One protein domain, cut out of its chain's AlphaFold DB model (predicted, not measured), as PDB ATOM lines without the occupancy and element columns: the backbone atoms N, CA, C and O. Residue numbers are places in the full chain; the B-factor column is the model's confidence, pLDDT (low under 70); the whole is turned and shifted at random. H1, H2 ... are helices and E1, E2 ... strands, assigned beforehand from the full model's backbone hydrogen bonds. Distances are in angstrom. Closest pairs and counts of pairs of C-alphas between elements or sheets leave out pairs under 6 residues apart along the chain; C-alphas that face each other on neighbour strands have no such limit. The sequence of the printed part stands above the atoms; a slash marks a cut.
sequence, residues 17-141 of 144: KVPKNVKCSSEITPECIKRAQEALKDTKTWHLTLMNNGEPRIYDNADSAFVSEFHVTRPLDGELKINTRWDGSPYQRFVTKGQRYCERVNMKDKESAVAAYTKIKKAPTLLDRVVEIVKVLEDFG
ATOM      1  N   LYS A  17      92.000  85.597   0.779       88.88
ATOM      2  CA  LYS A  17      91.676  86.444   1.938       88.88
ATOM      3  C   LYS A  17      91.363  87.876   1.513       88.88
ATOM      4  O   LYS A  17      92.057  88.470   0.689       88.88
ATOM      5  N   VAL A  18      90.346  88.457   2.144       85.06
ATOM      6  CA  VAL A  18      89.942  89.853   1.946       85.06
ATOM      7  C   VAL A  18      89.894  90.551   3.308       85.06
ATOM      8  O   VAL A  18      89.219  90.056   4.212       85.06
ATOM      9  N   PRO A  19      90.618  91.666   3.508       82.69
ATOM     10  CA  PRO A  19      90.617  92.387   4.769       82.69
ATOM     11  C   PRO A  19      89.300  93.143   4.945       82.69
ATOM     12  O   PRO A  19      88.704  93.620   3.980       82.69
ATOM     13  N   LYS A  20      88.877  93.314   6.204       76.25
ATOM     14  CA  LYS A  20      87.603  93.969   6.562       76.25
ATOM     15  C   LYS A  20      87.451  95.375   5.973       76.25
ATOM     16  O   LYS A  20      86.349  95.786   5.639       76.25
ATOM     17  N   ASN A  21      88.563  96.093   5.828       78.69
ATOM     18  CA  ASN A  21      88.589  97.492   5.406       78.69
ATOM     19  C   ASN A  21      89.041  97.670   3.951       78.69
ATOM     20  O   ASN A  21      89.525  98.748   3.600       78.69
ATOM     21  N   VAL A  22      88.935  96.631   3.111       78.75
ATOM     22  CA  VAL A  22      89.280  96.772   1.692       78.75
ATOM     23  C   VAL A  22      88.409  97.856   1.059       78.75
ATOM     24  O   VAL A  22      87.184  97.884   1.214       78.75
ATOM     25  N   LYS A  23      89.044  98.790   0.353       72.31
ATOM     26  CA  LYS A  23      88.317  99.806  -0.402       72.31
ATOM     27  C   LYS A  23      87.786  99.176  -1.686       72.31
ATOM     28  O   LYS A  23      88.563  98.873  -2.585       72.31
ATOM     29  N   CYS A  24      86.469  99.000  -1.783       66.31
ATOM     30  CA  CYS A  24      85.839  98.707  -3.067       66.31
ATOM     31  C   CYS A  24      86.079  99.869  -4.034       66.31
ATOM     32  O   CYS A  24      85.859 101.033  -3.691       66.31
ATOM     33  N   SER A  25      86.503  99.531  -5.243       70.31
ATOM     34  CA  SER A  25      86.629 100.442  -6.377       70.31
ATOM     35  C   SER A  25      85.761  99.925  -7.525       70.31
ATOM     36  O   SER A  25      85.173  98.846  -7.427       70.31
ATOM     37  N   SER A  26      85.700 100.657  -8.638       68.88
ATOM     38  CA  SER A  26      85.072 100.162  -9.872       68.88
ATOM     39  C   SER A  26      85.680  98.845 -10.371       68.88
ATOM     40  O   SER A  26      85.023  98.108 -11.095       68.88
ATOM     41  N   GLU A  27      86.918  98.536  -9.976       72.56
ATOM     42  CA  GLU A  27      87.631  97.321 -10.378       72.56
ATOM     43  C   GLU A  27      87.493  96.173  -9.363       72.56
ATOM     44  O   GLU A  27      87.737  95.016  -9.706       72.56
ATOM     45  N   ILE A  28      87.083  96.469  -8.123       82.44
ATOM     46  CA  ILE A  28      86.947  95.496  -7.029       82.44
ATOM     47  C   ILE A  28      85.541  95.592  -6.454       82.44
ATOM     48  O   ILE A  28      85.282  96.289  -5.466       82.44
ATOM     49  N   THR A  29      84.628  94.868  -7.097       84.25
ATOM     50  CA  THR A  29      83.232  94.759  -6.677       84.25
ATOM     51  C   THR A  29      83.009  93.512  -5.810       84.25
ATOM     52  O   THR A  29      83.805  92.563  -5.865       84.25
ATOM     53  N   PRO A  30      81.923  93.465  -5.016       82.94
ATOM     54  CA  PRO A  30      81.538  92.264  -4.274       82.94
ATOM     55  C   PRO A  30      81.395  91.018  -5.163       82.94
ATOM     56  O   PRO A  30      81.771  89.922  -4.757       82.94
ATOM     57  N   GLU A  31      80.914  91.175  -6.396       85.31
ATOM     58  CA  GLU A  31      80.768  90.078  -7.356       85.31
ATOM     59  C   GLU A  31      82.131  89.536  -7.798       85.31
ATOM     60  O   GLU A  31      82.303  88.321  -7.880       85.31
ATOM     61  N   CYS A  32      83.113  90.412  -8.045       85.69
ATOM     62  CA  CYS A  32      84.485  89.994  -8.342       85.69
ATOM     63  C   CYS A  32      85.089  89.204  -7.172       85.69
ATOM     64  O   CYS A  32      85.707  88.162  -7.382       85.69
ATOM     65  N   ILE A  33      84.863  89.664  -5.936       87.56
ATOM     66  CA  ILE A  33      85.332  88.982  -4.723       87.56
ATOM     67  C   ILE A  33      84.696  87.594  -4.601       87.56
ATOM     68  O   ILE A  33      85.414  86.617  -4.389       87.56
ATOM     69  N   LYS A  34      83.375  87.481  -4.785       87.06
ATOM     70  CA  LYS A  34      82.670  86.195  -4.713       87.06
ATOM     71  C   LYS A  34      83.178  85.207  -5.767       87.06
ATOM     72  O   LYS A  34      83.486  84.065  -5.432       87.06
ATOM     73  N   ARG A  35      83.345  85.651  -7.021       89.44
ATOM     74  CA  ARG A  35      83.919  84.810  -8.087       89.44
ATOM     75  C   ARG A  35      85.331  84.340  -7.742       89.44
ATOM     76  O   ARG A  35      85.645  83.175  -7.958       89.44
ATOM     77  N   ALA A  36      86.169  85.220  -7.195       90.38
ATOM     78  CA  ALA A  36      87.523  84.868  -6.780       90.38
ATOM     79  C   ALA A  36      87.533  83.830  -5.643       90.38
ATOM     80  O   ALA A  36      88.319  82.887  -5.692       90.38
ATOM     81  N   GLN A  37      86.631  83.951  -4.661       89.50
ATOM     82  CA  GLN A  37      86.475  82.961  -3.586       89.50
ATOM     83  C   GLN A  37      86.082  81.586  -4.130       89.50
ATOM     84  O   GLN A  37      86.700  80.587  -3.774       89.50
ATOM     85  N   GLU A  38      85.086  81.530  -5.016       89.56
ATOM     86  CA  GLU A  38      84.645  80.276  -5.637       89.56
ATOM     87  C   GLU A  38      85.746  79.655  -6.506       89.56
ATOM     88  O   GLU A  38      85.951  78.443  -6.477       89.56
ATOM     89  N   ALA A  39      86.481  80.486  -7.247       90.94
ATOM     90  CA  ALA A  39      87.534  80.056  -8.157       90.94
ATOM     91  C   ALA A  39      88.791  79.512  -7.459       90.94
ATOM     92  O   ALA A  39      89.523  78.749  -8.088       90.94
ATOM     93  N   LEU A  40      89.054  79.925  -6.216       90.75
ATOM     94  CA  LEU A  40      90.260  79.575  -5.454       90.75
ATOM     95  C   LEU A  40      89.970  78.680  -4.240       90.75
ATOM     96  O   LEU A  40      90.851  78.448  -3.419       90.75
ATOM     97  N   LYS A  41      88.744  78.165  -4.098       87.31
ATOM     98  CA  LYS A  41      88.336  77.367  -2.927       87.31
ATOM     99  C   LYS A  41      89.166  76.090  -2.721       87.31
ATOM    100  O   LYS A  41      89.319  75.657  -1.584       87.31
ATOM    101  N   ASP A  42      89.683  75.513  -3.809       84.75
ATOM    102  CA  ASP A  42      90.404  74.232  -3.815       84.75
ATOM    103  C   ASP A  42      91.932  74.404  -3.930       84.75
ATOM    104  O   ASP A  42      92.669  73.417  -3.968       84.75
ATOM    105  N   THR A  43      92.419  75.647  -4.000       85.81
ATOM    106  CA  THR A  43      93.851  75.960  -4.083       85.81
ATOM    107  C   THR A  43      94.527  75.692  -2.734       85.81
ATOM    108  O   THR A  43      93.964  76.005  -1.686       85.81
ATOM    109  N   LYS A  44      95.723  75.085  -2.736       86.38
ATOM    110  CA  LYS A  44      96.389  74.612  -1.507       86.38
ATOM    111  C   LYS A  44      97.732  75.283  -1.248       86.38
ATOM    112  O   LYS A  44      98.090  75.515  -0.091       86.38
ATOM    113  N   THR A  45      98.493  75.532  -2.308       87.50
ATOM    114  CA  THR A  45      99.896  75.947  -2.215       87.50
ATOM    115  C   THR A  45     100.029  77.450  -2.361       87.50
ATOM    116  O   THR A  45     100.740  78.082  -1.580       87.50
ATOM    117  N   TRP A  46      99.320  78.009  -3.339       91.19
ATOM    118  CA  TRP A  46      99.322  79.432  -3.633       91.19
ATOM    119  C   TRP A  46      98.090  80.124  -3.077       91.19
ATOM    120  O   TRP A  46      96.961  79.656  -3.182       91.19
ATOM    121  N   HIS A  47      98.312  81.297  -2.513       92.12
ATOM    122  CA  HIS A  47      97.310  82.097  -1.844       92.12
ATOM    123  C   HIS A  47      97.245  83.482  -2.464       92.12
ATOM    124  O   HIS A  47      98.230  84.031  -2.958       92.12
ATOM    125  N   LEU A  48      96.068  84.078  -2.379       93.50
ATOM    126  CA  LEU A  48      95.757  85.430  -2.786       93.50
ATOM    127  C   LEU A  48      95.254  86.210  -1.576       93.50
ATOM    128  O   LEU A  48      94.450  85.741  -0.769       93.50
ATOM    129  N   THR A  49      95.706  87.443  -1.423       92.06
ATOM    130  CA  THR A  49      95.141  88.375  -0.451       92.06
ATOM    131  C   THR A  49      94.975  89.740  -1.087       92.06
ATOM    132  O   THR A  49      95.883  90.223  -1.754       92.06
ATOM    133  N   LEU A  50      93.817  90.368  -0.887       90.62
ATOM    134  CA  LEU A  50      93.668  91.792  -1.181       90.62
ATOM    135  C   LEU A  50      94.317  92.599  -0.056       90.62
ATOM    136  O   LEU A  50      94.066  92.350   1.118       90.62
ATOM    137  N   MET A  51      95.153  93.570  -0.387       88.12
ATOM    138  CA  MET A  51      95.679  94.523   0.585       88.12
ATOM    139  C   MET A  51      94.615  95.586   0.907       88.12
ATOM    140  O   MET A  51      93.614  95.720   0.206       88.12
ATOM    141  N   ASN A  52      94.805  96.370   1.974       84.44
ATOM    142  CA  ASN A  52      93.827  97.394   2.392       84.44
ATOM    143  C   ASN A  52      93.540  98.445   1.301       84.44
ATOM    144  O   ASN A  52      92.448  99.010   1.247       84.44
ATOM    145  N   ASN A  53      94.513  98.700   0.426       84.56
ATOM    146  CA  ASN A  53      94.385  99.584  -0.734       84.56
ATOM    147  C   ASN A  53      93.667  98.927  -1.932       84.56
ATOM    148  O   ASN A  53      93.485  99.588  -2.948       84.56
ATOM    149  N   GLY A  54      93.258  97.660  -1.821       82.62
ATOM    150  CA  GLY A  54      92.641  96.881  -2.891       82.62
ATOM    151  C   GLY A  54      93.641  96.147  -3.785       82.62
ATOM    152  O   GLY A  54      93.233  95.338  -4.609       82.62
ATOM    153  N   GLU A  55      94.947  96.355  -3.640       88.75
ATOM    154  CA  GLU A  55      95.901  95.680  -4.518       88.75
ATOM    155  C   GLU A  55      96.025  94.187  -4.180       88.75
ATOM    156  O   GLU A  55      96.122  93.821  -3.004       88.75
ATOM    157  N   PRO A  56      96.042  93.302  -5.186       92.44
ATOM    158  CA  PRO A  56      96.234  91.882  -4.957       92.44
ATOM    159  C   PRO A  56      97.693  91.550  -4.624       92.44
ATOM    160  O   PRO A  56      98.631  92.093  -5.208       92.44
ATOM    161  N   ARG A  57      97.863  90.591  -3.716       94.31
ATOM    162  CA  ARG A  57      99.136  89.989  -3.321       94.31
ATOM    163  C   ARG A  57      99.034  88.473  -3.435       94.31
ATOM    164  O   ARG A  57      98.188  87.877  -2.769       94.31
ATOM    165  N   ILE A  58      99.896  87.864  -4.245       94.69
ATOM    166  CA  ILE A  58     100.027  86.405  -4.363       94.69
ATOM    167  C   ILE A  58     101.167  85.951  -3.450       94.69
ATOM    168  O   ILE A  58     102.185  86.633  -3.385       94.69
ATOM    169  N   TYR A  59     101.024  84.834  -2.748       92.38
ATOM    170  CA  TYR A  59     102.097  84.242  -1.941       92.38
ATOM    171  C   TYR A  59     101.938  82.728  -1.846       92.38
ATOM    172  O   TYR A  59     100.825  82.233  -1.985       92.38
ATOM    173  N   ASP A  60     103.020  81.994  -1.623       89.12
ATOM    174  CA  ASP A  60     102.967  80.556  -1.344       89.12
ATOM    175  C   ASP A  60     103.088  80.268   0.166       89.12
ATOM    176  O   ASP A  60     103.142  81.178   0.996       89.12
ATOM    177  N   ASN A  61     103.073  78.987   0.537       82.75
ATOM    178  CA  ASN A  61     103.333  78.538   1.912       82.75
ATOM    179  C   ASN A  61     104.817  78.614   2.316       82.75
ATOM    180  O   ASN A  61     105.146  78.285   3.454       82.75
ATOM    181  N   ALA A  62     105.699  78.974   1.385       82.94
ATOM    182  CA  ALA A  62     107.118  79.133   1.624       82.94
ATOM    183  C   ALA A  62     107.421  80.632   1.756       82.94
ATOM    184  O   ALA A  62     106.846  81.325   2.598       82.94
ATOM    185  N   ASP A  63     108.331  81.123   0.928       85.31
ATOM    186  CA  ASP A  63     108.909  82.454   1.017       85.31
ATOM    187  C   ASP A  63     108.634  83.293  -0.243       85.31
ATOM    188  O   ASP A  63     109.103  84.435  -0.338       85.31
ATOM    189  N   SER A  64     107.859  82.775  -1.205       88.88
ATOM    190  CA  SER A  64     107.522  83.505  -2.426       88.88
ATOM    191  C   SER A  64     106.336  84.423  -2.179       88.88
ATOM    192  O   SER A  64     105.274  84.004  -1.719       88.88
ATOM    193  N   ALA A  65     106.476  85.688  -2.567       92.50
ATOM    194  CA  ALA A  65     105.340  86.590  -2.667       92.50
ATOM    195  C   ALA A  65     105.524  87.592  -3.805       92.50
ATOM    196  O   ALA A  65     106.641  88.005  -4.127       92.50
ATOM    197  N   PHE A  66     104.402  87.985  -4.398       94.19
ATOM    198  CA  PHE A  66     104.318  88.836  -5.574       94.19
ATOM    199  C   PHE A  66     103.243  89.903  -5.395       94.19
ATOM    200  O   PHE A  66     102.147  89.627  -4.892       94.19
ATOM    201  N   VAL A  67     103.538  91.117  -5.850       93.94
ATOM    202  CA  VAL A  67     102.627  92.269  -5.820       93.94
ATOM    203  C   VAL A  67     102.719  93.061  -7.117       93.94
ATOM    204  O   VAL A  67     103.774  93.114  -7.748       93.94
ATOM    205  N   SER A  68     101.623  93.734  -7.466       89.06
ATOM    206  CA  SER A  68     101.535  94.681  -8.586       89.06
ATOM    207  C   SER A  68     101.895  94.101  -9.968       89.06
ATOM    208  O   SER A  68     102.414  92.993 -10.118       89.06
ATOM    209  N   GLU A  69     101.620  94.899 -11.005       90.56
ATOM    210  CA  GLU A  69     101.909  94.620 -12.420       90.56
ATOM    211  C   GLU A  69     101.123  93.404 -12.970       90.56
ATOM    212  O   GLU A  69     100.191  93.588 -13.751       90.56
ATOM    213  N   PHE A  70     101.431  92.177 -12.540       93.62
ATOM    214  CA  PHE A  70     100.759  90.933 -12.948       93.62
ATOM    215  C   PHE A  70     100.496  90.860 -14.463       93.62
ATOM    216  O   PHE A  70      99.399  90.535 -14.927       93.62
ATOM    217  N   HIS A  71     101.513  91.209 -15.253       94.06
ATOM    218  CA  HIS A  71     101.447  91.236 -16.710       94.06
ATOM    219  C   HIS A  71     102.084  89.984 -17.298       94.06
ATOM    220  O   HIS A  71     103.242  89.683 -17.026       94.06
ATOM    221  N   VAL A  72     101.369  89.302 -18.188       95.88
ATOM    222  CA  VAL A  72     101.916  88.146 -18.905       95.88
ATOM    223  C   VAL A  72     102.465  88.524 -20.275       95.88
ATOM    224  O   VAL A  72     101.847  89.286 -21.024       95.88
ATOM    225  N   THR A  73     103.616  87.957 -20.624       95.19
ATOM    226  CA  THR A  73     104.194  88.065 -21.970       95.19
ATOM    227  C   THR A  73     103.710  86.900 -22.826       95.19
ATOM    228  O   THR A  73     103.541  85.791 -22.324       95.19
ATOM    229  N   ARG A  74     103.470  87.141 -24.124       95.06
ATOM    230  CA  ARG A  74     103.074  86.070 -25.048       95.06
ATOM    231  C   ARG A  74     104.194  85.015 -25.110       95.06
ATOM    232  O   ARG A  74     105.307  85.389 -25.483       95.06
ATOM    233  N   PRO A  75     103.916  83.740 -24.790       94.50
ATOM    234  CA  PRO A  75     104.917  82.678 -24.846       94.50
ATOM    235  C   PRO A  75     105.408  82.439 -26.273       94.50
ATOM    236  O   PRO A  75     104.622  82.475 -27.228       94.50
ATOM    237  N   LEU A  76     106.708  82.188 -26.413       91.94
ATOM    238  CA  LEU A  76     107.322  81.750 -27.674       91.94
ATOM    239  C   LEU A  76     107.542  80.228 -27.695       91.94
ATOM    240  O   LEU A  76     107.530  79.620 -28.770       91.94
ATOM    241  N   ASP A  77     107.648  79.643 -26.508       93.69
ATOM    242  CA  ASP A  77     107.913  78.251 -26.170       93.69
ATOM    243  C   ASP A  77     106.942  77.788 -25.057       93.69
ATOM    244  O   ASP A  77     105.872  78.375 -24.873       93.69
ATOM    245  N   GLY A  78     107.287  76.709 -24.351       92.81
ATOM    246  CA  GLY A  78     106.529  76.198 -23.207       92.81
ATOM    247  C   GLY A  78     106.660  77.029 -21.925       92.81
ATOM    248  O   GLY A  78     106.179  76.585 -20.892       92.81
ATOM    249  N   GLU A  79     107.291  78.205 -21.940       94.75
ATOM    250  CA  GLU A  79     107.469  79.038 -20.748       94.75
ATOM    251  C   GLU A  79     106.465  80.204 -20.727       94.75
ATOM    252  O   GLU A  79     106.447  81.076 -21.603       94.75
ATOM    253  N   LEU A  80     105.635  80.269 -19.680       96.19
ATOM    254  CA  LEU A  80     104.817  81.446 -19.398       96.19
ATOM    255  C   LEU A  80     105.586  82.406 -18.486       96.19
ATOM    256  O   LEU A  80     105.986  82.048 -17.380       96.19
ATOM    257  N   LYS A  81     105.728  83.657 -18.928       96.06
ATOM    258  CA  LYS A  81     106.378  84.730 -18.163       96.06
ATOM    259  C   LYS A  81     105.342  85.636 -17.512       96.06
ATOM    260  O   LYS A  81     104.537  86.247 -18.220       96.06
ATOM    261  N   ILE A  82     105.398  85.745 -16.187       96.12
ATOM    262  CA  ILE A  82     104.549  86.607 -15.363       96.12
ATOM    263  C   ILE A  82     105.424  87.718 -14.773       96.12
ATOM    264  O   ILE A  82     106.235  87.489 -13.880       96.12
ATOM    265  N   ASN A  83     105.255  88.937 -15.273       96.06
ATOM    266  CA  ASN A  83     105.946  90.124 -14.785       96.06
ATOM    267  C   ASN A  83     105.177  90.710 -13.599       96.06
ATOM    268  O   ASN A  83     103.981  90.996 -13.697       96.06
ATOM    269  N   THR A  84     105.871  90.872 -12.482       95.19
ATOM    270  CA  THR A  84     105.339  91.329 -11.198       95.19
ATOM    271  C   THR A  84     106.443  92.041 -10.407       95.19
ATOM    272  O   THR A  84     107.532  92.299 -10.927       95.19
ATOM    273  N   ARG A  85     106.193  92.384  -9.145       95.00
ATOM    274  CA  ARG A  85     107.229  92.815  -8.206       95.00
ATOM    275  C   ARG A  85     107.369  91.813  -7.080       95.00
ATOM    276  O   ARG A  85     106.381  91.286  -6.576       95.00
ATOM    277  N   TRP A  86     108.612  91.567  -6.690       93.75
ATOM    278  CA  TRP A  86     108.928  90.656  -5.601       93.75
ATOM    279  C   TRP A  86     108.500  91.249  -4.259       93.75
ATOM    280  O   TRP A  86     108.858  92.378  -3.930       93.75
ATOM    281  N   ASP A  87     107.762  90.482  -3.471       92.75
ATOM    282  CA  ASP A  87     107.373  90.814  -2.096       92.75
ATOM    283  C   ASP A  87     107.782  89.716  -1.095       92.75
ATOM    284  O   ASP A  87     107.499  89.826   0.099       92.75
ATOM    285  N   GLY A  88     108.421  88.651  -1.587       87.25
ATOM    286  CA  GLY A  88     108.852  87.498  -0.803       87.25
ATOM    287  C   GLY A  88     110.132  87.731  -0.001       87.25
ATOM    288  O   GLY A  88     110.682  88.837   0.051       87.25
ATOM    289  N   SER A  89     110.633  86.661   0.611       84.00
ATOM    290  CA  SER A  89     111.892  86.677   1.359       84.00
ATOM    291  C   SER A  89     113.071  87.020   0.437       84.00
ATOM    292  O   SER A  89     113.189  86.450  -0.651       84.00
ATOM    293  N   PRO A  90     113.989  87.919   0.834       72.56
ATOM    294  CA  PRO A  90     115.142  88.273   0.003       72.56
ATOM    295  C   PRO A  90     116.123  87.103  -0.193       72.56
ATOM    296  O   PRO A  90     116.893  87.095  -1.152       72.56
ATOM    297  N   TYR A  91     116.082  86.098   0.686       65.94
ATOM    298  CA  TYR A  91     117.040  84.992   0.713       65.94
ATOM    299  C   TYR A  91     116.795  83.924  -0.359       65.94
ATOM    300  O   TYR A  91     117.739  83.269  -0.786       65.94
ATOM    301  N   GLN A  92     115.555  83.753  -0.823       64.56
ATOM    302  CA  GLN A  92     115.196  82.614  -1.677       64.56
ATOM    303  C   GLN A  92     115.540  82.822  -3.163       64.56
ATOM    304  O   GLN A  92     115.624  81.863  -3.928       64.56
ATOM    305  N   ARG A  93     115.725  84.078  -3.593       68.81
ATOM    306  CA  ARG A  93     115.947  84.438  -5.007       68.81
ATOM    307  C   ARG A  93     117.026  85.515  -5.211       68.81
ATOM    308  O   ARG A  93     117.263  85.904  -6.350       68.81
ATOM    309  N   PHE A  94     117.654  86.017  -4.139       78.38
ATOM    310  CA  PHE A  94     118.533  87.202  -4.166       78.38
ATOM    311  C   PHE A  94     117.859  88.436  -4.795       78.38
ATOM    312  O   PHE A  94     118.506  89.268  -5.430       78.38
ATOM    313  N   VAL A  95     116.537  88.548  -4.630       83.06
ATOM    314  CA  VAL A  95     115.730  89.655  -5.152       83.06
ATOM    315  C   VAL A  95     115.324  90.547  -3.993       83.06
ATOM    316  O   VAL A  95     114.815  90.081  -2.974       83.06
ATOM    317  N   THR A  96     115.535  91.849  -4.149       87.81
ATOM    318  CA  THR A  96     115.132  92.808  -3.121       87.81
ATOM    319  C   THR A  96     113.629  93.051  -3.199       87.81
ATOM    320  O   THR A  96     113.045  93.136  -4.280       87.81
ATOM    321  N   LYS A  97     112.988  93.192  -2.038       90.50
ATOM    322  CA  LYS A  97     111.573  93.548  -1.942       90.50
ATOM    323  C   LYS A  97     111.258  94.800  -2.776       90.50
ATOM    324  O   LYS A  97     111.967  95.801  -2.706       90.50
ATOM    325  N   GLY A  98     110.189  94.743  -3.562       90.19
ATOM    326  CA  GLY A  98     109.733  95.802  -4.462       90.19
ATOM    327  C   GLY A  98     110.427  95.839  -5.829       90.19
ATOM    328  O   GLY A  98     109.981  96.591  -6.702       90.19
ATOM    329  N   GLN A  99     111.476  95.038  -6.046       92.88
ATOM    330  CA  GLN A  99     112.159  94.941  -7.334       92.88
ATOM    331  C   GLN A  99     111.261  94.256  -8.371       92.88
ATOM    332  O   GLN A  99     110.524  93.318  -8.058       92.88
ATOM    333  N   ARG A 100     111.335  94.719  -9.626       93.56
ATOM    334  CA  ARG A 100     110.685  94.038 -10.751       93.56
ATOM    335  C   ARG A 100     111.214  92.620 -10.876       93.56
ATOM    336  O   ARG A 100     112.422  92.394 -10.840       93.56
ATOM    337  N   TYR A 101     110.294  91.695 -11.063       92.38
ATOM    338  CA  TYR A 101     110.573  90.279 -11.072       92.38
ATOM    339  C   TYR A 101     109.715  89.582 -12.129       92.38
ATOM    340  O   TYR A 101     108.561  89.942 -12.355       92.38
ATOM    341  N   CYS A 102     110.295  88.596 -12.804       92.94
ATOM    342  CA  CYS A 102     109.603  87.796 -13.804       92.94
ATOM    343  C   CYS A 102     109.558  86.358 -13.304       92.94
ATOM    344  O   CYS A 102     110.565  85.653 -13.392       92.94
ATOM    345  N   GLU A 103     108.394  85.922 -12.824       92.62
ATOM    346  CA  GLU A 103     108.182  84.510 -12.528       92.62
ATOM    347  C   GLU A 103     108.019  83.752 -13.844       92.62
ATOM    348  O   GLU A 103     107.286  84.175 -14.745       92.62
ATOM    349  N   ARG A 104     108.760  82.654 -13.975       93.12
ATOM    350  CA  ARG A 104     108.779  81.810 -15.168       93.12
ATOM    351  C   ARG A 104     108.149  80.478 -14.813       93.12
ATOM    352  O   ARG A 104     108.659  79.768 -13.953       93.12
ATOM    353  N   VAL A 105     107.042  80.157 -15.470       93.50
ATOM    354  CA  VAL A 105     106.289  78.930 -15.220       93.50
ATOM    355  C   VAL A 105     106.442  78.022 -16.430       93.50
ATOM    356  O   VAL A 105     105.965  78.345 -17.521       93.50
ATOM    357  N   ASN A 106     107.128  76.897 -16.233       93.38
ATOM    358  CA  ASN A 106     107.307  75.888 -17.268       93.38
ATOM    359  C   ASN A 106     106.016  75.085 -17.428       93.38
ATOM    360  O   ASN A 106     105.559  74.415 -16.505       93.38
ATOM    361  N   MET A 107     105.437  75.163 -18.616       92.06
ATOM    362  CA  MET A 107     104.246  74.425 -19.010       92.06
ATOM    363  C   MET A 107     104.658  73.148 -19.739       92.06
ATOM    364  O   MET A 107     105.787  73.012 -20.210       92.06
ATOM    365  N   LYS A 108     103.711  72.219 -19.883       90.56
ATOM    366  CA  LYS A 108     103.929  70.961 -20.611       90.56
ATOM    367  C   LYS A 108     104.403  71.186 -22.052       90.56
ATOM    368  O   LYS A 108     105.266  70.467 -22.543       90.56
ATOM    369  N   ASP A 109     103.812  72.170 -22.723       93.38
ATOM    370  CA  ASP A 109     104.079  72.519 -24.113       93.38
ATOM    371  C   ASP A 109     103.708  73.985 -24.392       93.38
ATOM    372  O   ASP A 109     103.118  74.694 -23.565       93.38
ATOM    373  N   LYS A 110     104.072  74.454 -25.589       95.06
ATOM    374  CA  LYS A 110     103.784  75.815 -26.054       95.06
ATOM    375  C   LYS A 110     102.285  76.109 -26.124       95.06
ATOM    376  O   LYS A 110     101.873  77.237 -25.858       95.06
ATOM    377  N   GLU A 111     101.468  75.129 -26.502       95.62
ATOM    378  CA  GLU A 111     100.019  75.313 -26.627       95.62
ATOM    379  C   GLU A 111      99.389  75.601 -25.264       95.62
ATOM    380  O   GLU A 111      98.621  76.555 -25.128       95.62
ATOM    381  N   SER A 112      99.810  74.865 -24.234       94.88
ATOM    382  CA  SER A 112      99.422  75.067 -22.839       94.88
ATOM    383  C   SER A 112      99.817  76.460 -22.345       94.88
ATOM    384  O   SER A 112      98.993  77.174 -21.768       94.88
ATOM    385  N   ALA A 113     101.044  76.903 -22.648       95.75
ATOM    386  CA  ALA A 113     101.500  78.247 -22.300       95.75
ATOM    387  C   ALA A 113     100.653  79.337 -22.987       95.75
ATOM    388  O   ALA A 113     100.230  80.305 -22.347       95.75
ATOM    389  N   VAL A 114     100.353  79.181 -24.281       97.00
ATOM    390  CA  VAL A 114      99.515  80.125 -25.045       97.00
ATOM    391  C   VAL A 114      98.067  80.135 -24.545       97.00
ATOM    392  O   VAL A 114      97.452  81.207 -24.483       97.00
ATOM    393  N   ALA A 115      97.518  78.982 -24.157       96.00
ATOM    394  CA  ALA A 115      96.185  78.875 -23.575       96.00
ATOM    395  C   ALA A 115      96.101  79.624 -22.236       96.00
ATOM    396  O   ALA A 115      95.219  80.474 -22.066       96.00
ATOM    397  N   ALA A 116      97.065  79.398 -21.336       96.19
ATOM    398  CA  ALA A 116      97.172  80.110 -20.063       96.19
ATOM    399  C   ALA A 116      97.312  81.628 -20.271       96.19
ATOM    400  O   ALA A 116      96.530  82.407 -19.720       96.19
ATOM    401  N   TYR A 117      98.226  82.057 -21.151       97.38
ATOM    402  CA  TYR A 117      98.387  83.463 -21.543       97.38
ATOM    403  C   TYR A 117      97.068  84.087 -22.011       97.38
ATOM    404  O   TYR A 117      96.698  85.180 -21.578       97.38
ATOM    405  N   THR A 118      96.346  83.397 -22.896       97.00
ATOM    406  CA  THR A 118      95.101  83.905 -23.481       97.00
ATOM    407  C   THR A 118      94.018  84.059 -22.422       97.00
ATOM    408  O   THR A 118      93.304  85.062 -22.426       97.00
ATOM    409  N   LYS A 119      93.913  83.098 -21.498       96.31
ATOM    410  CA  LYS A 119      92.955  83.139 -20.390       96.31
ATOM    411  C   LYS A 119      93.237  84.313 -19.451       96.31
ATOM    412  O   LYS A 119      92.339  85.110 -19.195       96.31
ATOM    413  N   ILE A 120      94.497  84.486 -19.047       96.50
ATOM    414  CA  ILE A 120      94.939  85.597 -18.191       96.50
ATOM    415  C   ILE A 120      94.702  86.949 -18.886       96.50
ATOM    416  O   ILE A 120      94.198  87.887 -18.272       96.50
ATOM    417  N   LYS A 121      95.009  87.065 -20.185       96.06
ATOM    418  CA  LYS A 121      94.830  88.315 -20.945       96.06
ATOM    419  C   LYS A 121      93.360  88.700 -21.138       96.06
ATOM    420  O   LYS A 121      93.055  89.887 -21.195       96.06
ATOM    421  N   LYS A 122      92.465  87.715 -21.272       95.56
ATOM    422  CA  LYS A 122      91.018  87.931 -21.443       95.56
ATOM    423  C   LYS A 122      90.291  88.248 -20.133       95.56
ATOM    424  O   LYS A 122      89.116  88.605 -20.188       95.56
ATOM    425  N   ALA A 123      90.949  88.110 -18.982       93.19
ATOM    426  CA  ALA A 123      90.340  88.418 -17.698       93.19
ATOM    427  C   ALA A 123      89.938  89.910 -17.629       93.19
ATOM    428  O   ALA A 123      90.768  90.774 -17.929       93.19
ATOM    429  N   PRO A 124      88.684  90.224 -17.250       89.75
ATOM    430  CA  PRO A 124      88.133  91.570 -17.393       89.75
ATOM    431  C   PRO A 124      88.660  92.552 -16.343       89.75
ATOM    432  O   PRO A 124      88.731  93.748 -16.611       89.75
ATOM    433  N   THR A 125      89.043  92.064 -15.162       90.19
ATOM    434  CA  THR A 125      89.579  92.888 -14.071       90.19
ATOM    435  C   THR A 125      90.971  92.420 -13.660       90.19
ATOM    436  O   THR A 125      91.384  91.295 -13.959       90.19
ATOM    437  N   LEU A 126      91.702  93.272 -12.936       90.94
ATOM    438  CA  LEU A 126      92.981  92.889 -12.337       90.94
ATOM    439  C   LEU A 126      92.821  91.709 -11.365       90.94
ATOM    440  O   LEU A 126      93.653  90.806 -11.374       90.94
ATOM    441  N   LEU A 127      91.750  91.684 -10.563       91.94
ATOM    442  CA  LEU A 127      91.497  90.585  -9.631       91.94
ATOM    443  C   LEU A 127      91.245  89.269 -10.376       91.94
ATOM    444  O   LEU A 127      91.871  88.265 -10.050       91.94
ATOM    445  N   ASP A 128      90.404  89.281 -11.416       92.88
ATOM    446  CA  ASP A 128      90.155  88.086 -12.235       92.88
ATOM    447  C   ASP A 128      91.452  87.607 -12.920       92.88
ATOM    448  O   ASP A 128      91.722  86.409 -12.989       92.88
ATOM    449  N   ARG A 129      92.306  88.539 -13.371       94.88
ATOM    450  CA  ARG A 129      93.619  88.212 -13.948       94.88
ATOM    451  C   ARG A 129      94.511  87.501 -12.938       94.88
ATOM    452  O   ARG A 129      95.136  86.497 -13.268       94.88
ATOM    453  N   VAL A 130      94.575  88.026 -11.719       95.19
ATOM    454  CA  VAL A 130      95.396  87.461 -10.650       95.19
ATOM    455  C   VAL A 130      94.868  86.102 -10.194       95.19
ATOM    456  O   VAL A 130      95.667  85.202  -9.964       95.19
ATOM    457  N   VAL A 131      93.549  85.904 -10.149       95.19
ATOM    458  CA  VAL A 131      92.944  84.585  -9.896       95.19
ATOM    459  C   VAL A 131      93.426  83.553 -10.919       95.19
ATOM    460  O   VAL A 131      93.793  82.442 -10.545       95.19
ATOM    461  N   GLU A 132      93.475  83.911 -12.203       96.25
ATOM    462  CA  GLU A 132      93.988  83.007 -13.239       96.25
ATOM    463  C   GLU A 132      95.497  82.753 -13.113       96.25
ATOM    464  O   GLU A 132      95.946  81.635 -13.354       96.25
ATOM    465  N   ILE A 133      96.275  83.742 -12.662       96.38
ATOM    466  CA  ILE A 133      97.698  83.552 -12.347       96.38
ATOM    467  C   ILE A 133      97.878  82.573 -11.180       96.38
ATOM    468  O   ILE A 133      98.710  81.676 -11.273       96.38
ATOM    469  N   VAL A 134      97.093  82.698 -10.106       95.25
ATOM    470  CA  VAL A 134      97.167  81.791  -8.945       95.25
ATOM    471  C   VAL A 134      96.883  80.348  -9.356       95.25
ATOM    472  O   VAL A 134      97.622  79.457  -8.959       95.25
ATOM    473  N   LYS A 135      95.872  80.111 -10.202       94.62
ATOM    474  CA  LYS A 135      95.582  78.766 -10.731       94.62
ATOM    475  C   LYS A 135      96.762  78.195 -11.515       94.62
ATOM    476  O   LYS A 135      97.149  77.056 -11.297       94.62
ATOM    477  N   VAL A 136      97.371  79.006 -12.381       94.75
ATOM    478  CA  VAL A 136      98.563  78.598 -13.135       94.75
ATOM    479  C   VAL A 136      99.723  78.233 -12.207       94.75
ATOM    480  O   VAL A 136     100.406  77.239 -12.446       94.75
ATOM    481  N   LEU A 137      99.948  79.016 -11.153       93.56
ATOM    482  CA  LEU A 137     100.989  78.736 -10.168       93.56
ATOM    483  C   LEU A 137     100.672  77.486  -9.328       93.56
ATOM    484  O   LEU A 137     101.584  76.737  -8.996       93.56
ATOM    485  N   GLU A 138      99.407  77.208  -9.023       91.44
ATOM    486  CA  GLU A 138      99.002  75.977  -8.330       91.44
ATOM    487  C   GLU A 138      99.252  74.724  -9.177       91.44
ATOM    488  O   GLU A 138      99.768  73.724  -8.671       91.44
ATOM    489  N   ASP A 139      98.922  74.799 -10.467       90.38
ATOM    490  CA  ASP A 139      99.022  73.671 -11.392       90.38
ATOM    491  C   ASP A 139     100.475  73.398 -11.827       90.38
ATOM    492  O   ASP A 139     100.875  72.241 -11.962       90.38
ATOM    493  N   PHE A 140     101.272  74.456 -12.039       86.12
ATOM    494  CA  PHE A 140     102.587  74.374 -12.696       86.12
ATOM    495  C   PHE A 140     103.727  75.089 -11.958       86.12
ATOM    496  O   PHE A 140     104.876  75.035 -12.401       86.12
ATOM    497  N   GLY A 141     103.442  75.794 -10.863       72.56
ATOM    498  CA  GLY A 141     104.464  76.492 -10.087       72.56
ATOM    499  C   GLY A 141     105.501  75.522  -9.528       72.56
ATOM    500  O   GLY A 141     105.197  74.378  -9.180       72.56
TER     501      GLY A 141
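This is residues 17 to 141 of the 144 residues of an uncharacterized protein of Candidatus Melainabacteria bacterium (UniProt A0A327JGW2). A strongly twisted antiparallel sheet of five strands wraps part way round one helix, H3. H2 packs beside H3 on the same face of the sheet, and H1 packs on H3 away from H2, off the sheet. The printed part has 125 residues, with three named helices and five named strands along the chain in the order H1 E1 E2 E3 E4 E5 H2 H3; the sheet order is E1 - E2 - E3 - E4 - E5, and the class is mixed, helices and strands. The whole is compact, with a radius of gyration of the C-alphas of 14.1 A and spans of 41 by 33 by 24 A.

H1, residues 30 to 39, is not on the sheet; it touches residues 127 to 131 of H3, residues 126 to 140, the same way at a shallow tilt of 7 degrees, with the C-alphas of Ala 36 and Val 131 closest at 6.3 A. E1, residues 46 to 50, E2, residues 56 to 60, E3, residues 65 to 73, E4, residues 79 to 86, and E5, residues 100 to 106, form a meander, each strand the antiparallel neighbour of the one before. Across E1 and E2, N 47 and O 59 are 2.7 A apart; across E2 and E3, N 66 and O 58 are 2.8 A apart; both pairs are within hydrogen-bond range. E3 bends by 90 degrees at residue 68 and E4 by 58 degrees at residue 83. Across E3 and E4, N 83 and O 71 are within hydrogen-bond range at 2.8 A, as are N 82 and O 103 across E4 and E5 at 2.8 A. H2, residues 110 to 122, is on the sheet over E3 and E4 at a height of 8.6 A and runs across the strands, at 69 degrees to E3 on the local plane; the C-alphas of Leu 80 and Ala 113, closest between E4 and H2, are 5.4 A apart. H2 and H3 form a helical hairpin: they touch, opposite ways at a shallow tilt of 22 degrees, with the C-alphas of Ile 120 and Arg 129 closest at 5.2 A. H3 is on the same face as H2 and makes two layers with the sheet, a helix on one face of it; the closest C-alphas of E1 and H3, Trp 46 and Glu 138, are 5.8 A apart, and those of E5 and H3, Val 105 and Phe 140, 6.4 A. H1 and H2 are apart. In H1, H2 and H3 every O i to N i+4 pair is within hydrogen-bond range.

H1 begins at C-alpha 30 (81.538, 92.264, -4.274) and is 14.1 A long. E1 and E2 measure 13.8 and 13.7 A, and E3, E4 and E5 19.4, 19.1 and 19.6 A. H2 is 18.2 A long, and H3, 20.9 A, ends at C-alpha 140 (102.587, 74.374, -12.696).

The two C-alphas farthest apart, those of Asn 21 and Asp 77, are 41.7 A apart. The printed part has no cut. The link E4 to E5 is long, with 13 residues. The mean pLDDT of the printed part is 89.2; residues 24, 26 and 91 to 93 are under 70.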